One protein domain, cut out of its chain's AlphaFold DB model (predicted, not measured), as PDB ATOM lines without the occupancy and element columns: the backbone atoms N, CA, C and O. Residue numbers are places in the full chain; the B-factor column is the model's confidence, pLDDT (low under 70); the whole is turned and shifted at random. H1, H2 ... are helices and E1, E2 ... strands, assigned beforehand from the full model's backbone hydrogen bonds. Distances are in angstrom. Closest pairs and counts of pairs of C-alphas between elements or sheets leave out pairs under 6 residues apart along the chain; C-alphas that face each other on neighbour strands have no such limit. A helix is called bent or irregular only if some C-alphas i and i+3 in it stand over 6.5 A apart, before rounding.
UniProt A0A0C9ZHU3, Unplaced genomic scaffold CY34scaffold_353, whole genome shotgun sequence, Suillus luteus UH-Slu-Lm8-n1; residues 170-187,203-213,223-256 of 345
ATOM      1  N   GLY A 170      16.951  48.623  -9.271       40.41
ATOM      2  CA  GLY A 170      17.011  47.424  -8.417       40.41
ATOM      3  C   GLY A 170      17.069  47.642  -6.901       40.41
ATOM      4  O   GLY A 170      17.320  46.686  -6.176       40.41
ATOM      5  N   ILE A 171      16.831  48.853  -6.394       46.66
ATOM      6  CA  ILE A 171      16.896  49.120  -4.948       46.66
ATOM      7  C   ILE A 171      15.578  48.728  -4.258       46.66
ATOM      8  O   ILE A 171      14.504  49.242  -4.583       46.66
ATOM      9  N   ILE A 172      15.666  47.828  -3.274       42.94
ATOM     10  CA  ILE A 172      14.557  47.457  -2.385       42.94
ATOM     11  C   ILE A 172      14.676  48.288  -1.107       42.94
ATOM     12  O   ILE A 172      15.671  48.178  -0.397       42.94
ATOM     13  N   HIS A 173      13.653  49.084  -0.793       45.38
ATOM     14  CA  HIS A 173      13.593  49.848   0.455       45.38
ATOM     15  C   HIS A 173      12.547  49.242   1.397       45.38
ATOM     16  O   HIS A 173      11.372  49.122   1.049       45.38
ATOM     17  N   ILE A 174      12.957  48.902   2.618       47.28
ATOM     18  CA  ILE A 174      12.072  48.339   3.646       47.28
ATOM     19  C   ILE A 174      11.743  49.436   4.657       47.28
ATOM     20  O   ILE A 174      12.640  49.944   5.313       47.28
ATOM     21  N   TRP A 175      10.466  49.787   4.816       44.19
ATOM     22  CA  TRP A 175      10.038  50.830   5.755       44.19
ATOM     23  C   TRP A 175       9.286  50.224   6.940       44.19
ATOM     24  O   TRP A 175       8.464  49.322   6.770       44.19
ATOM     25  N   THR A 176       9.512  50.760   8.144       42.62
ATOM     26  CA  THR A 176       8.742  50.396   9.345       42.62
ATOM     27  C   THR A 176       7.991  51.607   9.897       42.62
ATOM     28  O   THR A 176       8.456  52.743   9.810       42.62
ATOM     29  N   MET A 177       6.820  51.377  10.493       36.03
ATOM     30  CA  MET A 177       5.910  52.434  10.967       36.03
ATOM     31  C   MET A 177       6.433  53.224  12.186       36.03
ATOM     32  O   MET A 177       5.779  54.168  12.619       36.03
ATOM     33  N   LYS A 178       7.587  52.856  12.770       36.28
ATOM     34  CA  LYS A 178       8.096  53.446  14.025       36.28
ATOM     35  C   LYS A 178       9.519  54.010  13.948       36.28
ATOM     36  O   LYS A 178      10.151  54.232  14.976       36.28
ATOM     37  N   GLY A 179      10.004  54.257  12.738       35.12
ATOM     38  CA  GLY A 179      11.336  54.787  12.472       35.12
ATOM     39  C   GLY A 179      11.750  54.447  11.047       35.12
ATOM     40  O   GLY A 179      11.450  53.358  10.552       35.12
ATOM     41  N   SER A 180      12.407  55.393  10.374       31.62
ATOM     42  CA  SER A 180      12.973  55.149   9.049       31.62
ATOM     43  C   SER A 180      14.138  54.173   9.196       31.62
ATOM     44  O   SER A 180      15.180  54.535   9.740       31.62
ATOM     45  N   LEU A 181      13.949  52.931   8.753       34.22
ATOM     46  CA  LEU A 181      15.048  52.005   8.526       34.22
ATOM     47  C   LEU A 181      15.401  52.120   7.046       34.22
ATOM     48  O   LEU A 181      14.713  51.576   6.195       34.22
ATOM     49  N   HIS A 182      16.444  52.876   6.721       31.06
ATOM     50  CA  HIS A 182      16.919  52.942   5.346       31.06
ATOM     51  C   HIS A 182      17.832  51.741   5.082       31.06
ATOM     52  O   HIS A 182      19.032  51.803   5.337       31.06
ATOM     53  N   VAL A 183      17.260  50.632   4.605       32.72
ATOM     54  CA  VAL A 183      18.053  49.499   4.106       32.72
ATOM     55  C   VAL A 183      18.329  49.734   2.624       32.72
ATOM     56  O   VAL A 183      17.401  49.742   1.818       32.72
ATOM     57  N   GLN A 184      19.596  49.950   2.277       32.78
ATOM     58  CA  GLN A 184      20.069  49.950   0.897       32.78
ATOM     59  C   GLN A 184      20.716  48.590   0.644       32.78
ATOM     60  O   GLN A 184      21.850  48.355   1.046       32.78
ATOM     61  N   ILE A 185      19.972  47.670   0.030       32.03
ATOM     62  CA  ILE A 185      20.527  46.380  -0.389       32.03
ATOM     63  C   ILE A 185      21.112  46.585  -1.783       32.03
ATOM     64  O   ILE A 185      20.379  46.626  -2.771       32.03
ATOM     65  N   GLN A 186      22.428  46.771  -1.846       27.47
ATOM     66  CA  GLN A 186      23.183  46.708  -3.090       27.47
ATOM     67  C   GLN A 186      23.585  45.246  -3.309       27.47
ATOM     68  O   GLN A 186      24.018  44.575  -2.372       27.47
ATOM     69  N   ALA A 187      23.412  44.724  -4.523       30.62
ATOM     70  CA  ALA A 187      23.836  43.372  -4.874       30.62
ATOM     71  C   ALA A 187      25.372  43.299  -5.014       30.62
ATOM     72  O   ALA A 187      25.884  43.106  -6.107       30.62
ATOM     73  N   GLU A 203       5.006  44.698  12.795       54.69
ATOM     74  CA  GLU A 203       4.330  44.536  11.513       54.69
ATOM     75  C   GLU A 203       5.262  45.045  10.417       54.69
ATOM     76  O   GLU A 203       5.760  46.171  10.478       54.69
ATOM     77  N   PHE A 204       5.530  44.189   9.435       50.41
ATOM     78  CA  PHE A 204       6.448  44.480   8.340       50.41
ATOM     79  C   PHE A 204       5.664  44.948   7.113       50.41
ATOM     80  O   PHE A 204       4.673  44.327   6.723       50.41
ATOM     81  N   CYS A 205       6.120  46.038   6.496       58.72
ATOM     82  CA  CYS A 205       5.628  46.521   5.212       58.72
ATOM     83  C   CYS A 205       6.770  46.424   4.195       58.72
ATOM     84  O   CYS A 205       7.860  46.941   4.445       58.72
ATOM     85  N   LEU A 206       6.530  45.760   3.063       70.44
ATOM     86  CA  LEU A 206       7.513  45.655   1.989       70.44
ATOM     87  C   LEU A 206       7.115  46.602   0.855       70.44
ATOM     88  O   LEU A 206       6.069  46.442   0.221       70.44
ATOM     89  N   VAL A 207       7.955  47.602   0.597       70.94
ATOM     90  CA  VAL A 207       7.744  48.559  -0.492       70.94
ATOM     91  C   VAL A 207       8.657  48.171  -1.649       70.94
ATOM     92  O   VAL A 207       9.875  48.143  -1.498       70.94
ATOM     93  N   ILE A 208       8.071  47.870  -2.810       74.81
ATOM     94  CA  ILE A 208       8.827  47.521  -4.014       74.81
ATOM     95  C   ILE A 208       8.605  48.611  -5.063       74.81
ATOM     96  O   ILE A 208       7.486  48.877  -5.506       74.81
ATOM     97  N   PHE A 209       9.688  49.248  -5.493       66.50
ATOM     98  CA  PHE A 209       9.645  50.196  -6.600       66.50
ATOM     99  C   PHE A 209       9.830  49.425  -7.905       66.50
ATOM    100  O   PHE A 209      10.863  48.800  -8.125       66.50
ATOM    101  N   SER A 210       8.818  49.446  -8.772       61.25
ATOM    102  CA  SER A 210       8.894  48.800 -10.082       61.25
ATOM    103  C   SER A 210       9.024  49.866 -11.165       61.25
ATOM    104  O   SER A 210       8.043  50.507 -11.528       61.25
ATOM    105  N   GLY A 211      10.253  50.037 -11.658       53.44
ATOM    106  CA  GLY A 211      10.560  50.689 -12.931       53.44
ATOM    107  C   GLY A 211      10.314  52.198 -12.984       53.44
ATOM    108  O   GLY A 211       9.212  52.657 -13.280       53.44
ATOM    109  N   VAL A 212      11.381  52.981 -12.827       54.44
ATOM    110  CA  VAL A 212      11.443  54.320 -13.427       54.44
ATOM    111  C   VAL A 212      11.958  54.131 -14.853       54.44
ATOM    112  O   VAL A 212      13.161  54.040 -15.073       54.44
ATOM    113  N   THR A 213      11.062  53.999 -15.829       54.38
ATOM    114  CA  THR A 213      11.456  54.015 -17.246       54.38
ATOM    115  C   THR A 213      11.489  55.465 -17.714       54.38
ATOM    116  O   THR A 213      10.446  56.109 -17.839       54.38
ATOM    117  N   THR A 223       5.290  60.319 -13.543       88.56
ATOM    118  CA  THR A 223       5.360  59.803 -12.172       88.56
ATOM    119  C   THR A 223       5.458  58.273 -12.213       88.56
ATOM    120  O   THR A 223       4.629  57.643 -12.882       88.56
ATOM    121  N   PRO A 224       6.445  57.663 -11.535       91.12
ATOM    122  CA  PRO A 224       6.602  56.218 -11.545       91.12
ATOM    123  C   PRO A 224       5.433  55.542 -10.831       91.12
ATOM    124  O   PRO A 224       4.876  56.072  -9.866       91.12
ATOM    125  N   LYS A 225       5.065  54.353 -11.313       94.06
ATOM    126  CA  LYS A 225       4.064  53.517 -10.652       94.06
ATOM    127  C   LYS A 225       4.733  52.735  -9.527       94.06
ATOM    128  O   LYS A 225       5.661  51.968  -9.767       94.06
ATOM    129  N   VAL A 226       4.250  52.908  -8.306       95.44
ATOM    130  CA  VAL A 226       4.766  52.227  -7.114       95.44
ATOM    131  C   VAL A 226       3.797  51.119  -6.720       95.44
ATOM    132  O   VAL A 226       2.594  51.363  -6.633       95.44
ATOM    133  N   ARG A 227       4.311  49.909  -6.465       96.31
ATOM    134  CA  ARG A 227       3.517  48.783  -5.956       96.31
ATOM    135  C   ARG A 227       3.938  48.435  -4.531       96.31
ATOM    136  O   ARG A 227       5.073  48.044  -4.280       96.31
ATOM    137  N   VAL A 228       3.019  48.585  -3.585       96.06
ATOM    138  CA  VAL A 228       3.259  48.292  -2.167       96.06
ATOM    139  C   VAL A 228       2.636  46.944  -1.833       96.06
ATOM    140  O   VAL A 228       1.430  46.767  -2.013       96.06
ATOM    141  N   PHE A 229       3.440  46.006  -1.333       95.94
ATOM    142  CA  PHE A 229       2.967  44.680  -0.947       95.94
ATOM    143  C   PHE A 229       2.799  44.602   0.570       95.94
ATOM    144  O   PHE A 229       3.736  44.823   1.336       95.94
ATOM    145  N   VAL A 230       1.581  44.292   1.014       96.44
ATOM    146  CA  VAL A 230       1.211  44.303   2.438       96.44
ATOM    147  C   VAL A 230       0.550  42.998   2.851       96.44
ATOM    148  O   VAL A 230      -0.073  42.320   2.035       96.44
ATOM    149  N   SER A 231       0.636  42.643   4.135       94.50
ATOM    150  CA  SER A 231      -0.136  41.516   4.673       94.50
ATOM    151  C   SER A 231      -1.635  41.693   4.389       94.50
ATOM    152  O   SER A 231      -2.154  42.811   4.434       94.50
ATOM    153  N   LYS A 232      -2.357  40.590   4.141       94.38
ATOM    154  CA  LYS A 232      -3.809  40.603   3.869       94.38
ATOM    155  C   LYS A 232      -4.603  41.346   4.948       94.38
ATOM    156  O   LYS A 232      -5.539  42.064   4.611       94.38
ATOM    157  N   SER A 233      -4.212  41.214   6.218       94.19
ATOM    158  CA  SER A 233      -4.862  41.906   7.342       94.19
ATOM    159  C   SER A 233      -4.693  43.430   7.297       94.19
ATOM    160  O   SER A 233      -5.541  44.151   7.813       94.19
ATOM    161  N   PHE A 234      -3.646  43.925   6.631       93.56
ATOM    162  CA  PHE A 234      -3.311  45.347   6.512       93.56
ATOM    163  C   PHE A 234      -3.739  45.982   5.194       93.56
ATOM    164  O   PHE A 234      -3.601  47.193   5.023       93.56
ATOM    165  N   LEU A 235      -4.289  45.195   4.267       96.31
ATOM    166  CA  LEU A 235      -4.606  45.658   2.919       96.31
ATOM    167  C   LEU A 235      -5.560  46.857   2.923       96.31
ATOM    168  O   LEU A 235      -5.310  47.839   2.233       96.31
ATOM    169  N   ASN A 236      -6.629  46.802   3.719       97.19
ATOM    170  CA  ASN A 236      -7.627  47.873   3.765       97.19
ATOM    171  C   ASN A 236      -7.079  49.137   4.436       97.19
ATOM    172  O   ASN A 236      -7.292  50.239   3.933       97.19
ATOM    173  N   THR A 237      -6.316  48.974   5.519       97.31
ATOM    174  CA  THR A 237      -5.660  50.083   6.220       97.31
ATOM    175  C   THR A 237      -4.676  50.794   5.297       97.31
ATOM    176  O   THR A 237      -4.759  52.006   5.124       97.31
ATOM    177  N   MET A 238      -3.795  50.042   4.634       96.50
ATOM    178  CA  MET A 238      -2.759  50.616   3.773       96.50
ATOM    179  C   MET A 238      -3.334  51.195   2.481       96.50
ATOM    180  O   MET A 238      -2.859  52.231   2.020       96.50
ATOM    181  N   LYS A 239      -4.416  50.623   1.941       97.44
ATOM    182  CA  LYS A 239      -5.190  51.267   0.868       97.44
ATOM    183  C   LYS A 239      -5.741  52.625   1.299       97.44
ATOM    184  O   LYS A 239      -5.661  53.567   0.519       97.44
ATOM    185  N   GLY A 240      -6.254  52.747   2.525       97.19
ATOM    186  CA  GLY A 240      -6.717  54.025   3.072       97.19
ATOM    187  C   GLY A 240      -5.585  55.042   3.246       97.19
ATOM    188  O   GLY A 240      -5.727  56.189   2.835       97.19
ATOM    189  N   VAL A 241      -4.441  54.605   3.785       97.31
ATOM    190  CA  VAL A 241      -3.253  55.453   3.995       97.31
ATOM    191  C   VAL A 241      -2.689  55.978   2.672       97.31
ATOM    192  O   VAL A 241      -2.319  57.147   2.591       97.31
ATOM    193  N   TYR A 242      -2.650  55.149   1.625       96.88
ATOM    194  CA  TYR A 242      -2.088  55.532   0.326       96.88
ATOM    195  C   TYR A 242      -3.102  56.112  -0.671       96.88
ATOM    196  O   TYR A 242      -2.687  56.625  -1.709       96.88
ATOM    197  N   ALA A 243      -4.404  56.111  -0.364       97.25
ATOM    198  CA  ALA A 243      -5.436  56.692  -1.229       97.25
ATOM    199  C   ALA A 243      -5.154  58.150  -1.671       97.25
ATOM    200  O   ALA A 243      -5.384  58.459  -2.844       97.25
ATOM    201  N   PRO A 244      -4.612  59.047  -0.816       97.62
ATOM    202  CA  PRO A 244      -4.305  60.426  -1.210       97.62
ATOM    203  C   PRO A 244      -3.187  60.560  -2.253       97.62
ATOM    204  O   PRO A 244      -3.107  61.588  -2.920       97.62
ATOM    205  N   LEU A 245      -2.332  59.542  -2.426       95.06
ATOM    206  CA  LEU A 245      -1.231  59.561  -3.404       95.06
ATOM    207  C   LEU A 245      -1.699  59.275  -4.841       95.06
ATOM    208  O   LEU A 245      -0.914  59.346  -5.790       95.06
ATOM    209  N   GLY A 246      -2.991  58.988  -5.021       95.31
ATOM    210  CA  GLY A 246      -3.616  58.805  -6.322       95.31
ATOM    211  C   GLY A 246      -3.296  57.464  -6.983       95.31
ATOM    212  O   GLY A 246      -2.774  56.531  -6.380       95.31
ATOM    213  N   LYS A 247      -3.623  57.365  -8.276       95.75
ATOM    214  CA  LYS A 247      -3.572  56.114  -9.063       95.75
ATOM    215  C   LYS A 247      -2.153  55.605  -9.359       95.75
ATOM    216  O   LYS A 247      -2.005  54.573 -10.009       95.75
ATOM    217  N   ASN A 248      -1.125  56.334  -8.931       95.25
ATOM    218  CA  ASN A 248       0.272  55.958  -9.140       95.25
ATOM    219  C   ASN A 248       0.780  54.986  -8.069       95.25
ATOM    220  O   ASN A 248       1.830  54.385  -8.271       95.25
ATOM    221  N   VAL A 249       0.048  54.811  -6.963       96.81
ATOM    222  CA  VAL A 249       0.387  53.853  -5.907       96.81
ATOM    223  C   VAL A 249      -0.655  52.743  -5.884       96.81
ATOM    224  O   VAL A 249      -1.834  52.975  -5.626       96.81
ATOM    225  N   GLU A 250      -0.215  51.520  -6.159       97.25
ATOM    226  CA  GLU A 250      -1.045  50.324  -6.107       97.25
ATOM    227  C   GLU A 250      -0.662  49.496  -4.879       97.25
ATOM    228  O   GLU A 250       0.485  49.087  -4.719       97.25
ATOM    229  N   VAL A 251      -1.627  49.251  -3.994       97.75
ATOM    230  CA  VAL A 251      -1.426  48.422  -2.801       97.75
ATOM    231  C   VAL A 251      -1.997  47.033  -3.066       97.75
ATOM    232  O   VAL A 251      -3.214  46.877  -3.221       97.75
ATOM    233  N   ALA A 252      -1.127  46.029  -3.091       96.88
ATOM    234  CA  ALA A 252      -1.466  44.636  -3.352       96.88
ATOM    235  C   ALA A 252      -1.204  43.761  -2.112       96.88
ATOM    236  O   ALA A 252      -0.294  44.044  -1.329       96.88
ATOM    237  N   PRO A 253      -1.993  42.696  -1.892       96.88
ATOM    238  CA  PRO A 253      -1.674  41.733  -0.852       96.88
ATOM    239  C   PRO A 253      -0.389  40.981  -1.217       96.88
ATOM    240  O   PRO A 253      -0.215  40.555  -2.358       96.88
ATOM    241  N   LEU A 254       0.486  40.781  -0.236       94.50
ATOM    242  CA  LEU A 254       1.623  39.879  -0.343       94.50
ATOM    243  C   LEU A 254       1.079  38.443  -0.342       94.50
ATOM    244  O   LEU A 254       0.673  37.913   0.695       94.50
ATOM    245  N   LEU A 255       0.965  37.862  -1.534       90.44
ATOM    246  CA  LEU A 255       0.565  36.476  -1.743       90.44
ATOM    247  C   LEU A 255       1.829  35.675  -2.019       90.44
ATOM    248  O   LEU A 255       2.461  35.884  -3.046       90.44
ATOM    249  N   PHE A 256       2.183  34.783  -1.103       82.94
ATOM    250  CA  PHE A 256       3.178  33.757  -1.381       82.94
ATOM    251  C   PHE A 256       2.451  32.542  -1.946       82.94
ATOM    252  O   PHE A 256       1.505  32.051  -1.323       82.94
TER     253      PHE A 256
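Overview. This is residues 170 to 187, 203 to 213 and 223 to 256 of the 345 residues of an uncharacterized protein of Suillus luteus UH-Slu-Lm8-n1 (UniProt A0A0C9ZHU3). A small four-stranded sheet has helix H1 over one face, covering E3 and E4; residues 176 to 187 fold back past edge strand E1. The printed part has 63 residues, in order E1, E2, E3, H1, E4; the mixed sheet runs E1, E2, E3, E4. Class mixed, it is compact, radius of gyration of the C-alphas 12.0 A, spans 33 by 28 by 25 A.

Along the chain. Find C-alpha 173 at (13.593, 49.848, 0.455); E1 runs to 175, 6.5 A. E2, 205 to 209, spans 13.0 A; E3, 226 to 230, 12.9 A. H1, 232 to 248, 20.5 A, is irregular: C-alphas 244 and 247 are 9.0 A apart. E4, 249 to 253, 13.3 A, ends at (-1.674, 41.733, -0.852).

Arrangement. E1 and E2 meet only at a point. E2 and E3 are antiparallel, N 229 to O 206 3.1 A; E3 and E4 parallel, N 228 to O 250 2.8 A. E3, H1, E4 form a strand-helix-strand unit, parallel strands joined through a helix, its crossover right-handed. H1's height over the sheet is 7.6 A; 6 of 13 O i to N i+4 and 7 of 14 O i to N i+3 pairs are within hydrogen-bond range.

Size, cuts and confidence. Cuts leave gaps of 25.5 A, C-alphas 187 to 203, and 9.8 A, 213 to 223. Both links printed whole are tight. Look for pLDDT under 70 at 170 to 187, 203 to 205 and 209 to 213.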